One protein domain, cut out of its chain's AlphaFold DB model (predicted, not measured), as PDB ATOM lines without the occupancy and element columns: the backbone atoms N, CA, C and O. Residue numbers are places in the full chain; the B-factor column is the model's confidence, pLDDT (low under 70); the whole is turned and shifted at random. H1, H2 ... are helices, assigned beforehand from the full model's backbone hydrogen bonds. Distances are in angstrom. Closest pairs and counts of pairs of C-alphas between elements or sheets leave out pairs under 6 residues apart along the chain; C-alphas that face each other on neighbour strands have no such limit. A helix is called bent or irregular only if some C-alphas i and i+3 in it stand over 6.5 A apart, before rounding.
ATOM      1  N   PHE A  72     -34.632  19.960 -43.846       87.44
ATOM      2  CA  PHE A  72     -33.586  20.919 -43.515       87.44
ATOM      3  C   PHE A  72     -33.186  21.715 -44.751       87.44
ATOM      4  O   PHE A  72     -32.746  21.150 -45.752       87.44
ATOM      5  N   ASN A  73     -33.272  23.037 -44.645       83.44
ATOM      6  CA  ASN A  73     -32.760  23.945 -45.653       83.44
ATOM      7  C   ASN A  73     -31.554  24.715 -45.087       83.44
ATOM      8  O   ASN A  73     -31.736  25.587 -44.234       83.44
ATOM      9  N   PRO A  74     -30.325  24.459 -45.572       79.94
ATOM     10  CA  PRO A  74     -29.136  25.194 -45.142       79.94
ATOM     11  C   PRO A  74     -29.269  26.716 -45.281       79.94
ATOM     12  O   PRO A  74     -28.687  27.451 -44.492       79.94
ATOM     13  N   LEU A  75     -30.037  27.208 -46.260       79.06
ATOM     14  CA  LEU A  75     -30.222  28.646 -46.495       79.06
ATOM     15  C   LEU A  75     -31.074  29.327 -45.411       79.06
ATOM     16  O   LEU A  75     -30.944  30.532 -45.185       79.06
ATOM     17  N   GLU A  76     -31.929  28.563 -44.734       84.81
ATOM     18  CA  GLU A  76     -32.776  29.054 -43.642       84.81
ATOM     19  C   GLU A  76     -32.068  28.985 -42.285       84.81
ATOM     20  O   GLU A  76     -32.457  29.689 -41.353       84.81
ATOM     21  N   SER A  77     -30.987  28.205 -42.187       88.69
ATOM     22  CA  SER A  77     -30.207  28.056 -40.961       88.69
ATOM     23  C   SER A  77     -29.538  29.373 -40.562       88.69
ATOM     24  O   SER A  77     -28.633  29.879 -41.233       88.69
ATOM     25  N   GLN A  78     -29.960  29.929 -39.424       90.31
ATOM     26  CA  GLN A  78     -29.400  31.171 -38.892       90.31
ATOM     27  C   GLN A  78     -27.907  31.027 -38.593       90.31
ATOM     28  O   GLN A  78     -27.116  31.877 -38.995       90.31
ATOM     29  N   VAL A  79     -27.513  29.941 -37.926       91.50
ATOM     30  CA  VAL A  79     -26.110  29.706 -37.568       91.50
ATOM     31  C   VAL A  79     -25.233  29.526 -38.803       91.50
ATOM     32  O   VAL A  79     -24.099  29.997 -38.821       91.50
ATOM     33  N   TRP A  80     -25.762  28.919 -39.871       92.75
ATOM     34  CA  TRP A  80     -25.028  28.797 -41.123       92.75
ATOM     35  C   TRP A  80     -24.765  30.155 -41.770       92.75
ATOM     36  O   TRP A  80     -23.652  30.402 -42.239       92.75
ATOM     37  N   ARG A  81     -25.754  31.058 -41.753       91.06
ATOM     38  CA  ARG A  81     -25.574  32.430 -42.250       91.06
ATOM     39  C   ARG A  81     -24.499  33.178 -41.468       91.06
ATOM     40  O   ARG A  81     -23.650  33.801 -42.091       91.06
ATOM     41  N   GLU A  82     -24.488  33.058 -40.144       90.81
ATOM     42  CA  GLU A  82     -23.486  33.695 -39.272       90.81
ATOM     43  C   GLU A  82     -22.072  33.147 -39.527       90.81
ATOM     44  O   GLU A  82     -21.108  33.903 -39.664       90.81
ATOM     45  N   ILE A  83     -21.939  31.825 -39.690       90.56
ATOM     46  CA  ILE A  83     -20.674  31.187 -40.079       90.56
ATOM     47  C   ILE A  83     -20.208  31.709 -41.448       90.56
ATOM     48  O   ILE A  83     -19.046  32.096 -41.596       90.56
ATOM     49  N   CYS A  84     -21.103  31.767 -42.438       90.12
ATOM     50  CA  CYS A  84     -20.785  32.283 -43.771       90.12
ATOM     51  C   CYS A  84     -20.428  33.769 -43.754       90.12
ATOM     52  O   CYS A  84     -19.562  34.197 -44.510       90.12
ATOM     53  N   GLN A  85     -21.074  34.563 -42.904       88.44
ATOM     54  CA  GLN A  85     -20.774  35.980 -42.753       88.44
ATOM     55  C   GLN A  85     -19.383  36.189 -42.149       88.44
ATOM     56  O   GLN A  85     -18.657  37.084 -42.576       88.44
ATOM     57  N   LYS A  86     -18.993  35.352 -41.181       87.38
ATOM     58  CA  LYS A  86     -17.710  35.484 -40.488       87.38
ATOM     59  C   LYS A  86     -16.522  34.962 -41.298       87.38
ATOM     60  O   LYS A  86     -15.469  35.594 -41.300       87.38
ATOM     61  N   TYR A  87     -16.669  33.817 -41.960       86.94
ATOM     62  CA  TYR A  87     -15.550  33.120 -42.611       86.94
ATOM     63  C   TYR A  87     -15.719  32.943 -44.128       86.94
ATOM     64  O   TYR A  87     -14.855  32.367 -44.791       86.94
ATOM     65  N   GLY A  88     -16.828  33.427 -44.688       85.19
ATOM     66  CA  GLY A  88     -17.176  33.303 -46.099       85.19
ATOM     67  C   GLY A  88     -18.050  32.096 -46.441       85.19
ATOM     68  O   GLY A  88     -18.091  31.085 -45.740       85.19
ATOM     69  N   SER A  89     -18.735  32.184 -47.580       82.69
ATOM     70  CA  SER A  89     -19.657  31.152 -48.077       82.69
ATOM     71  C   SER A  89     -18.959  29.916 -48.668       82.69
ATOM     72  O   SER A  89     -19.582  28.864 -48.826       82.69
ATOM     73  N   SER A  90     -17.661  30.005 -48.972       85.25
ATOM     74  CA  SER A  90     -16.880  28.941 -49.620       85.25
ATOM     75  C   SER A  90     -16.001  28.120 -48.668       85.25
ATOM     76  O   SER A  90     -15.011  27.534 -49.102       85.25
ATOM     77  N   LEU A  91     -16.383  28.005 -47.390       86.50
ATOM     78  CA  LEU A  91     -15.700  27.120 -46.439       86.50
ATOM     79  C   LEU A  91     -15.657  25.669 -46.938       86.50
ATOM     80  O   LEU A  91     -16.683  25.071 -47.296       86.50
ATOM     81  N   SER A  92     -14.466  25.080 -46.922       88.44
ATOM     82  CA  SER A  92     -14.258  23.664 -47.196       88.44
ATOM     83  C   SER A  92     -14.836  22.793 -46.077       88.44
ATOM     84  O   SER A  92     -15.041  23.228 -44.942       88.44
ATOM     85  N   GLN A  93     -15.090  21.520 -46.385       89.88
ATOM     86  CA  GLN A  93     -15.555  20.559 -45.382       89.88
ATOM     87  C   GLN A  93     -14.558  20.401 -44.226       89.88
ATOM     88  O   GLN A  93     -14.980  20.263 -43.084       89.88
ATOM     89  N   ASN A  94     -13.254  20.442 -44.513       90.44
ATOM     90  CA  ASN A  94     -12.220  20.296 -43.491       90.44
ATOM     91  C   ASN A  94     -12.191  21.501 -42.544       90.44
ATOM     92  O   ASN A  94     -12.122  21.308 -41.338       90.44
ATOM     93  N   GLU A  95     -12.305  22.727 -43.061       90.38
ATOM     94  CA  GLU A  95     -12.370  23.937 -42.223       90.38
ATOM     95  C   GLU A  95     -13.612  23.925 -41.327       90.38
ATOM     96  O   GLU A  95     -13.524  24.216 -40.135       90.38
ATOM     97  N   LEU A  96     -14.760  23.516 -41.877       92.31
ATOM     98  CA  LEU A  96     -15.986  23.348 -41.098       92.31
ATOM     99  C   LEU A  96     -15.852  22.277 -40.026       92.31
ATOM    100  O   LEU A  96     -16.363  22.451 -38.924       92.31
ATOM    101  N   LEU A  97     -15.186  21.169 -40.345       94.19
ATOM    102  CA  LEU A  97     -14.972  20.093 -39.392       94.19
ATOM    103  C   LEU A  97     -14.051  20.548 -38.260       94.19
ATOM    104  O   LEU A  97     -14.393  20.340 -37.101       94.19
ATOM    105  N   SER A  98     -12.947  21.225 -38.575       92.19
ATOM    106  CA  SER A  98     -12.052  21.800 -37.567       92.19
ATOM    107  C   SER A  98     -12.796  22.773 -36.652       92.19
ATOM    108  O   SER A  98     -12.673  22.684 -35.431       92.19
ATOM    109  N   LEU A  99     -13.629  23.651 -37.222       92.12
ATOM    110  CA  LEU A  99     -14.491  24.545 -36.448       92.12
ATOM    111  C   LEU A  99     -15.430  23.749 -35.535       92.12
ATOM    112  O   LEU A  99     -15.484  23.998 -34.333       92.12
ATOM    113  N   ALA A 100     -16.140  22.763 -36.085       94.00
ATOM    114  CA  ALA A 100     -17.077  21.939 -35.333       94.00
ATOM    115  C   ALA A 100     -16.394  21.191 -34.182       94.00
ATOM    116  O   ALA A 100     -16.953  21.125 -33.094       94.00
ATOM    117  N   GLU A 101     -15.187  20.656 -34.382       94.56
ATOM    118  CA  GLU A 101     -14.445  19.929 -33.347       94.56
ATOM    119  C   GLU A 101     -13.996  20.840 -32.199       94.56
ATOM    120  O   GLU A 101     -14.148  20.466 -31.032       94.56
ATOM    121  N   VAL A 102     -13.520  22.051 -32.510       92.56
ATOM    122  CA  VAL A 102     -13.161  23.053 -31.495       92.56
ATOM    123  C   VAL A 102     -14.390  23.459 -30.683       92.56
ATOM    124  O   VAL A 102     -14.350  23.444 -29.451       92.56
ATOM    125  N   ILE A 103     -15.501  23.772 -31.356       91.75
ATOM    126  CA  ILE A 103     -16.727  24.186 -30.669       91.75
ATOM    127  C   ILE A 103     -17.309  23.029 -29.855       91.75
ATOM    128  O   ILE A 103     -17.642  23.226 -28.690       91.75
ATOM    129  N   ALA A 104     -17.385  21.821 -30.421       93.50
ATOM    130  CA  ALA A 104     -17.891  20.627 -29.743       93.50
ATOM    131  C   ALA A 104     -17.124  20.346 -28.444       93.50
ATOM    132  O   ALA A 104     -17.739  20.081 -27.412       93.50
ATOM    133  N   SER A 105     -15.793  20.478 -28.480       92.50
ATOM    134  CA  SER A 105     -14.938  20.360 -27.296       92.50
ATOM    135  C   SER A 105     -15.306  21.388 -26.219       92.50
ATOM    136  O   SER A 105     -15.433  21.034 -25.048       92.50
ATOM    137  N   HIS A 106     -15.557  22.642 -26.611       89.38
ATOM    138  CA  HIS A 106     -15.943  23.707 -25.684       89.38
ATOM    139  C   HIS A 106     -17.329  23.489 -25.059       89.38
ATOM    140  O   HIS A 106     -17.504  23.678 -23.858       89.38
ATOM    141  N   ILE A 107     -18.317  23.062 -25.852       90.00
ATOM    142  CA  ILE A 107     -19.708  22.901 -25.394       90.00
ATOM    143  C   ILE A 107     -20.001  21.518 -24.788       90.00
ATOM    144  O   ILE A 107     -21.137  21.252 -24.384       90.00
ATOM    145  N   GLY A 108     -19.001  20.631 -24.742       89.88
ATOM    146  CA  GLY A 108     -19.115  19.278 -24.196       89.88
ATOM    147  C   GLY A 108     -19.921  18.310 -25.068       89.88
ATOM    148  O   GLY A 108     -20.516  17.368 -24.545       89.88
ATOM    149  N   THR A 109     -19.975  18.528 -26.384       91.75
ATOM    150  CA  THR A 109     -20.652  17.635 -27.341       91.75
ATOM    151  C   THR A 109     -19.643  16.932 -28.252       91.75
ATOM    152  O   THR A 109     -18.432  17.130 -28.160       91.75
ATOM    153  N   ARG A 110     -20.121  16.034 -29.121       92.94
ATOM    154  CA  ARG A 110     -19.292  15.362 -30.128       92.94
ATOM    155  C   ARG A 110     -19.877  15.588 -31.512       92.94
ATOM    156  O   ARG A 110     -21.093  15.600 -31.684       92.94
ATOM    157  N   VAL A 111     -18.995  15.720 -32.498       91.81
ATOM    158  CA  VAL A 111     -19.383  15.746 -33.908       91.81
ATOM    159  C   VAL A 111     -19.604  14.311 -34.374       91.81
ATOM    160  O   VAL A 111     -18.688  13.480 -34.327       91.81
ATOM    161  N   ASP A 112     -20.824  14.019 -34.813       89.06
ATOM    162  CA  ASP A 112     -21.212  12.692 -35.280       89.06
ATOM    163  C   ASP A 112     -20.387  12.257 -36.494       89.06
ATOM    164  O   ASP A 112     -20.061  13.063 -37.366       89.06
ATOM    165  N   ARG A 113     -20.113  10.952 -36.612       87.94
ATOM    166  CA  ARG A 113     -19.348  10.379 -37.737       87.94
ATOM    167  C   ARG A 113     -19.904  10.788 -39.103       87.94
ATOM    168  O   ARG A 113     -19.126  10.987 -40.030       87.94
ATOM    169  N   GLU A 114     -21.224  10.912 -39.217       85.75
ATOM    170  CA  GLU A 114     -21.878  11.304 -40.464       85.75
ATOM    171  C   GLU A 114     -21.699  12.796 -40.774       85.75
ATOM    172  O   GLU A 114     -21.367  13.156 -41.901       85.75
ATOM    173  N   ALA A 115     -21.782  13.652 -39.750       88.75
ATOM    174  CA  ALA A 115     -21.462  15.073 -39.860       88.75
ATOM    175  C   ALA A 115     -19.994  15.288 -40.266       88.75
ATOM    176  O   ALA A 115     -19.700  16.135 -41.100       88.75
ATOM    177  N   LYS A 116     -19.058  14.454 -39.790       90.62
ATOM    178  CA  LYS A 116     -17.654  14.525 -40.243       90.62
ATOM    179  C   LYS A 116     -17.481  14.228 -41.737       90.62
ATOM    180  O   LYS A 116     -16.526  14.696 -42.354       90.62
ATOM    181  N   ARG A 117     -18.374  13.424 -42.322       87.94
ATOM    182  CA  ARG A 117     -18.258  12.899 -43.693       87.94
ATOM    183  C   ARG A 117     -18.987  13.715 -44.747       87.94
ATOM    184  O   ARG A 117     -18.546  13.690 -45.893       87.94
ATOM    185  N   ARG A 118     -20.080  14.394 -44.398       89.00
ATOM    186  CA  ARG A 118     -20.920  15.128 -45.353       89.00
ATOM    187  C   ARG A 118     -21.143  16.557 -44.881       89.00
ATOM    188  O   ARG A 118     -21.668  16.776 -43.792       89.00
ATOM    189  N   LYS A 119     -20.799  17.522 -45.738       90.19
ATOM    190  CA  LYS A 119     -20.909  18.958 -45.441       90.19
ATOM    191  C   LYS A 119     -22.329  19.368 -45.033       90.19
ATOM    192  O   LYS A 119     -22.484  20.086 -44.059       90.19
ATOM    193  N   GLU A 120     -23.360  18.881 -45.715       90.38
ATOM    194  CA  GLU A 120     -24.759  19.215 -45.394       90.38
ATOM    195  C   GLU A 120     -25.163  18.747 -43.991       90.38
ATOM    196  O   GLU A 120     -25.752  19.504 -43.222       90.38
ATOM    197  N   VAL A 121     -24.779  17.520 -43.624       91.31
ATOM    198  CA  VAL A 121     -25.042  16.958 -42.291       91.31
ATOM    199  C   VAL A 121     -24.281  17.739 -41.221       91.31
ATOM    200  O   VAL A 121     -24.800  17.946 -40.126       91.31
ATOM    201  N   LEU A 122     -23.077  18.215 -41.542       94.00
ATOM    202  CA  LEU A 122     -22.300  19.082 -40.664       94.00
ATOM    203  C   LEU A 122     -22.976  20.436 -40.437       94.00
ATOM    204  O   LEU A 122     -23.060  20.886 -39.299       94.00
ATOM    205  N   ILE A 123     -23.505  21.057 -41.494       93.12
ATOM    206  CA  ILE A 123     -24.261  22.313 -41.389       93.12
ATOM    207  C   ILE A 123     -25.499  22.107 -40.509       93.12
ATOM    208  O   ILE A 123     -25.759  22.913 -39.618       93.12
ATOM    209  N   LYS A 124     -26.211  20.989 -40.678       93.12
ATOM    210  CA  LYS A 124     -27.342  20.652 -39.808       93.12
ATOM    211  C   LYS A 124     -26.933  20.423 -38.354       93.12
ATOM    212  O   LYS A 124     -27.651  20.835 -37.453       93.12
ATOM    213  N   TRP A 125     -25.781  19.804 -38.108       94.38
ATOM    214  CA  TRP A 125     -25.252  19.657 -36.750       94.38
ATOM    215  C   TRP A 125     -24.985  21.019 -36.092       94.38
ATOM    216  O   TRP A 125     -25.262  21.180 -34.902       94.38
ATOM    217  N   PHE A 126     -24.502  22.011 -36.854       94.38
ATOM    218  CA  PHE A 126     -24.390  23.375 -36.337       94.38
ATOM    219  C   PHE A 126     -25.769  23.943 -35.985       94.38
ATOM    220  O   PHE A 126     -25.938  24.508 -34.909       94.38
ATOM    221  N   ASP A 127     -26.760  23.765 -36.859       92.94
ATOM    222  CA  ASP A 127     -28.130  24.251 -36.646       92.94
ATOM    223  C   ASP A 127     -28.776  23.677 -35.376       92.94
ATOM    224  O   ASP A 127     -29.300  24.413 -34.539       92.94
ATOM    225  N   GLU A 128     -28.610  22.371 -35.160       90.88
ATOM    226  CA  GLU A 128     -29.087  21.648 -33.975       90.88
ATOM    227  C   GLU A 128     -28.434  22.127 -32.661       90.88
ATOM    228  O   GLU A 128     -28.989  21.916 -31.585       90.88
ATOM    229  N   ASN A 129     -27.269  22.781 -32.728       92.31
ATOM    230  CA  ASN A 129     -26.544  23.322 -31.570       92.31
ATOM    231  C   ASN A 129     -26.450  24.864 -31.605       92.31
ATOM    232  O   ASN A 129     -25.592  25.450 -30.934       92.31
ATOM    233  N   SER A 130     -27.309  25.512 -32.397       91.25
ATOM    234  CA  SER A 130     -27.223  26.927 -32.778       91.25
ATOM    235  C   SER A 130     -27.037  27.881 -31.599       91.25
ATOM    236  O   SER A 130     -26.116  28.691 -31.631       91.25
ATOM    237  N   GLU A 131     -27.830  27.756 -30.533       90.62
ATOM    238  CA  GLU A 131     -27.745  28.634 -29.352       90.62
ATOM    239  C   GLU A 131     -26.334  28.678 -28.747       90.62
ATOM    240  O   GLU A 131     -25.783  29.747 -28.479       90.62
ATOM    241  N   LYS A 132     -25.715  27.504 -28.571       91.62
ATOM    242  CA  LYS A 132     -24.384  27.383 -27.964       91.62
ATOM    243  C   LYS A 132     -23.285  27.812 -28.929       91.62
ATOM    244  O   LYS A 132     -22.308  28.430 -28.512       91.62
ATOM    245  N   ILE A 133     -23.442  27.489 -30.214       91.69
ATOM    246  CA  ILE A 133     -22.481  27.880 -31.247       91.69
ATOM    247  C   ILE A 133     -22.463  29.390 -31.399       91.69
ATOM    248  O   ILE A 133     -21.384  29.959 -31.351       91.69
ATOM    249  N   LEU A 134     -23.614  30.045 -31.535       90.06
ATOM    250  CA  LEU A 134     -23.687  31.493 -31.738       90.06
ATOM    251  C   LEU A 134     -23.070  32.273 -30.574       90.06
ATOM    252  O   LEU A 134     -22.388  33.266 -30.808       90.06
ATOM    253  N   ALA A 135     -23.230  31.790 -29.339       90.12
ATOM    254  CA  ALA A 135     -22.593  32.391 -28.168       90.12
ATOM    255  C   ALA A 135     -21.056  32.288 -28.198       90.12
ATOM    256  O   ALA A 135     -20.364  33.170 -27.694       90.12
ATOM    257  N   PHE A 136     -20.514  31.221 -28.789       88.81
ATOM    258  CA  PHE A 136     -19.076  30.952 -28.803       88.81
ATOM    259  C   PHE A 136     -18.379  31.366 -30.111       88.81
ATOM    260  O   PHE A 136     -17.180  31.649 -30.123       88.81
ATOM    261  N   LEU A 137     -19.127  31.465 -31.211       88.31
ATOM    262  CA  LEU A 137     -18.632  31.757 -32.552       88.31
ATOM    263  C   LEU A 137     -17.754  33.016 -32.615       88.31
ATOM    264  O   LEU A 137     -16.737  32.954 -33.306       88.31
ATOM    265  N   PRO A 138     -18.044  34.132 -31.909       88.75
ATOM    266  CA  PRO A 138     -17.199  35.329 -31.928       88.75
ATOM    267  C   PRO A 138     -15.746  35.072 -31.514       88.75
ATOM    268  O   PRO A 138     -14.847  35.696 -32.077       88.75
ATOM    269  N   TYR A 139     -15.506  34.105 -30.628       89.44
ATOM    270  CA  TYR A 139     -14.190  33.818 -30.050       89.44
ATOM    271  C   TYR A 139     -13.327  32.871 -30.888       89.44
ATOM    272  O   TYR A 139     -12.151  32.689 -30.580       89.44
ATOM    273  N   VAL A 140     -13.879  32.268 -31.945       87.38
ATOM    274  CA  VAL A 140     -13.144  31.310 -32.779       87.38
ATOM    275  C   VAL A 140     -12.594  31.986 -34.030       87.38
ATOM    276  O   VAL A 140     -13.325  32.666 -34.756       87.38
ATOM    277  N   ILE A 141     -11.315  31.767 -34.316       85.81
ATOM    278  CA  ILE A 141     -10.643  32.231 -35.533       85.81
ATOM    279  C   ILE A 141     -10.171  30.994 -36.300       85.81
ATOM    280  O   ILE A 141      -9.687  30.038 -35.696       85.81
ATOM    281  N   ILE A 142     -10.366  31.001 -37.618       84.56
ATOM    282  CA  ILE A 142      -9.842  29.976 -38.523       84.56
ATOM    283  C   ILE A 142      -8.703  30.624 -39.295       84.56
ATOM    284  O   ILE A 142      -8.883  31.695 -39.873       84.56
ATOM    285  N   GLU A 143      -7.551  29.966 -39.304       84.62
ATOM    286  CA  GLU A 143      -6.361  30.415 -40.015       84.62
ATOM    287  C   GLU A 143      -5.789  29.257 -40.833       84.62
ATOM    288  O   GLU A 143      -5.900  28.088 -40.452       84.62
ATOM    289  N   ASP A 144      -5.187  29.583 -41.973       80.12
ATOM    290  CA  ASP A 144      -4.366  28.643 -42.721       80.12
ATOM    291  C   ASP A 144      -2.976  28.479 -42.075       80.12
ATOM    292  O   ASP A 144      -2.626  29.129 -41.089       80.12
ATOM    293  N   MET A 145      -2.136  27.622 -42.658       78.25
ATOM    294  CA  MET A 145      -0.771  27.376 -42.166       78.25
ATOM    295  C   MET A 145       0.140  28.620 -42.167       78.25
ATOM    296  O   MET A 145       1.241  28.567 -41.626       78.25
ATOM    297  N   PHE A 146      -0.291  29.717 -42.790       79.31
ATOM    298  CA  PHE A 146       0.435  30.976 -42.900       79.31
ATOM    299  C   PHE A 146      -0.224  32.101 -42.082       79.31
ATOM    300  O   PHE A 146       0.156  33.260 -42.244       79.31
ATOM    301  N   GLY A 147      -1.208  31.785 -41.229       77.81
ATOM    302  CA  GLY A 147      -1.922  32.770 -40.410       77.81
ATOM    303  C   GLY A 147      -2.916  33.627 -41.200       77.81
ATOM    304  O   GLY A 147      -3.291  34.711 -40.758       77.81
ATOM    305  N   ARG A 148      -3.313  33.203 -42.405       78.62
ATOM    306  CA  ARG A 148      -4.268  33.943 -43.242       78.62
ATOM    307  C   ARG A 148      -5.686  33.430 -42.994       78.62
ATOM    308  O   ARG A 148      -5.867  32.228 -42.797       78.62
ATOM    309  N   PRO A 149      -6.705  34.302 -43.056       72.38
ATOM    310  CA  PRO A 149      -8.091  33.872 -42.935       72.38
ATOM    311  C   PRO A 149      -8.477  32.959 -44.113       72.38
ATOM    312  O   PRO A 149      -7.892  33.088 -45.199       72.38
ATOM    313  N   PRO A 150      -9.472  32.066 -43.939       72.12
ATOM    314  CA  PRO A 150      -9.889  31.130 -44.975       72.12
ATOM    315  C   PRO A 150     -10.236  31.856 -46.277       72.12
ATOM    316  O   PRO A 150     -10.714  32.995 -46.275       72.12
ATOM    317  N   ILE A 151      -9.994  31.189 -47.408       63.69
ATOM    318  CA  ILE A 151     -10.106  31.777 -48.757       63.69
ATOM    319  C   ILE A 151     -11.497  32.400 -48.982       63.69
ATOM    320  O   ILE A 151     -11.616  33.433 -49.642       63.69
ATOM    321  N   GLY A 152     -12.542  31.827 -48.375       58.81
ATOM    322  CA  GLY A 152     -13.907  32.341 -48.467       58.81
ATOM    323  C   GLY A 152     -14.138  33.707 -47.830       58.81
ATOM    324  O   GLY A 152     -14.966  34.465 -48.333       58.81
ATOM    325  N   SER A 153     -13.391  34.067 -46.785       57.25
ATOM    326  CA  SER A 153     -13.538  35.357 -46.090       57.25
ATOM    327  C   SER A 153     -13.202  36.549 -46.990       57.25
ATOM    328  O   SER A 153     -13.653  37.662 -46.742       57.25
ATOM    329  N   GLN A 154     -12.398  36.337 -48.039       51.84
ATOM    330  CA  GLN A 154     -11.880  37.406 -48.898       51.84
ATOM    331  C   GLN A 154     -12.827  37.784 -50.053       51.84
ATOM    332  O   GLN A 154     -12.598  38.799 -50.705       51.84
ATOM    333  N   MET A 155     -13.890  37.005 -50.298       48.31
ATOM    334  CA  MET A 155     -14.848  37.241 -51.393       48.31
ATOM    335  C   MET A 155     -16.190  37.847 -50.945       48.31
ATOM    336  O   MET A 155     -17.055  38.080 -51.781       48.31
TER     337      MET A 155
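AT A GLANCE: This is residues 72 to 155 of the 157 residues of an uncharacterized protein of Tritrichomonas foetus (UniProt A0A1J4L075). Two pairs of helices lying side by side, H1 with H5 and H2 with H4, stand at wide angles to each other and form the body of this domain. Short H3 meets H4 at a corner, and after a long link short H6 packs on the end of H1 at Tyr 87. The printed part has 84 residues with six named helices, H1 to H6 in order, and no named strand: all helix. It is compact, with a radius of gyration of the C-alphas of 11.9 A and spans of 30 by 26 by 25 A.

HOW THE PARTS SIT: H1, residues 78 to 87, touches H5, residues 130 to 139, at a shallow tilt of 16 degrees, the same way; their closest C-alphas, Val 79 and Ser 130, are 5.6 A apart. H2, residues 93 to 107, touches H4, residues 119 to 128, at a shallow tilt of 24 degrees, the same way, closest at C-alphas 93 and 119, 5.6 A. H1 and H4 touch at a steep tilt of 61 degrees, opposite ways, closest at C-alphas 79 and 127, 5.9 A. H2, with residues 103 to 107 alone, only just touches H5, with 3 pairs of C-alphas within 8 A, the closest Ile 103 and Ile 133 at 6.9 A; they are about perpendicular at 80 degrees. H3, residues 113 to 117, touches H4 only at the corner, C-alphas 115 and 122 being closest at 4.2 A. H6, residues 151 to 155, touches H1, with C-alphas 87 and 153 closest at 4.6 A. H1 and H2 are apart. Every O i to N i+4 pair is within hydrogen-bond range in H1, H2, H3 and H4; H5 has 4 of 6, and H6 0 of 1 but 2 of 2 O i to N i+3 pairs.

IN THESE COORDINATES: H1 begins at C-alpha 78 (-29.400, 31.171, -38.892) and is 14.5 A long. H2 is 20.5 A, H3 6.6 A and H4 14.3 A. H5, 15.0 A, is irregular: C-alphas 135 and 138 are 7.2 A apart. H6, 7.7 A, ends at C-alpha 155 (-14.848, 37.241, -51.393).

THE WHOLE: The two C-alphas farthest apart, Phe 72 and Phe 146, are 35.5 A apart. The printed part has no cut. The link from H5 to H6, 11 residues, is long; the other links are tight. Mean pLDDT of the printed part is 86.6, and residues 151 to 155 are under 70.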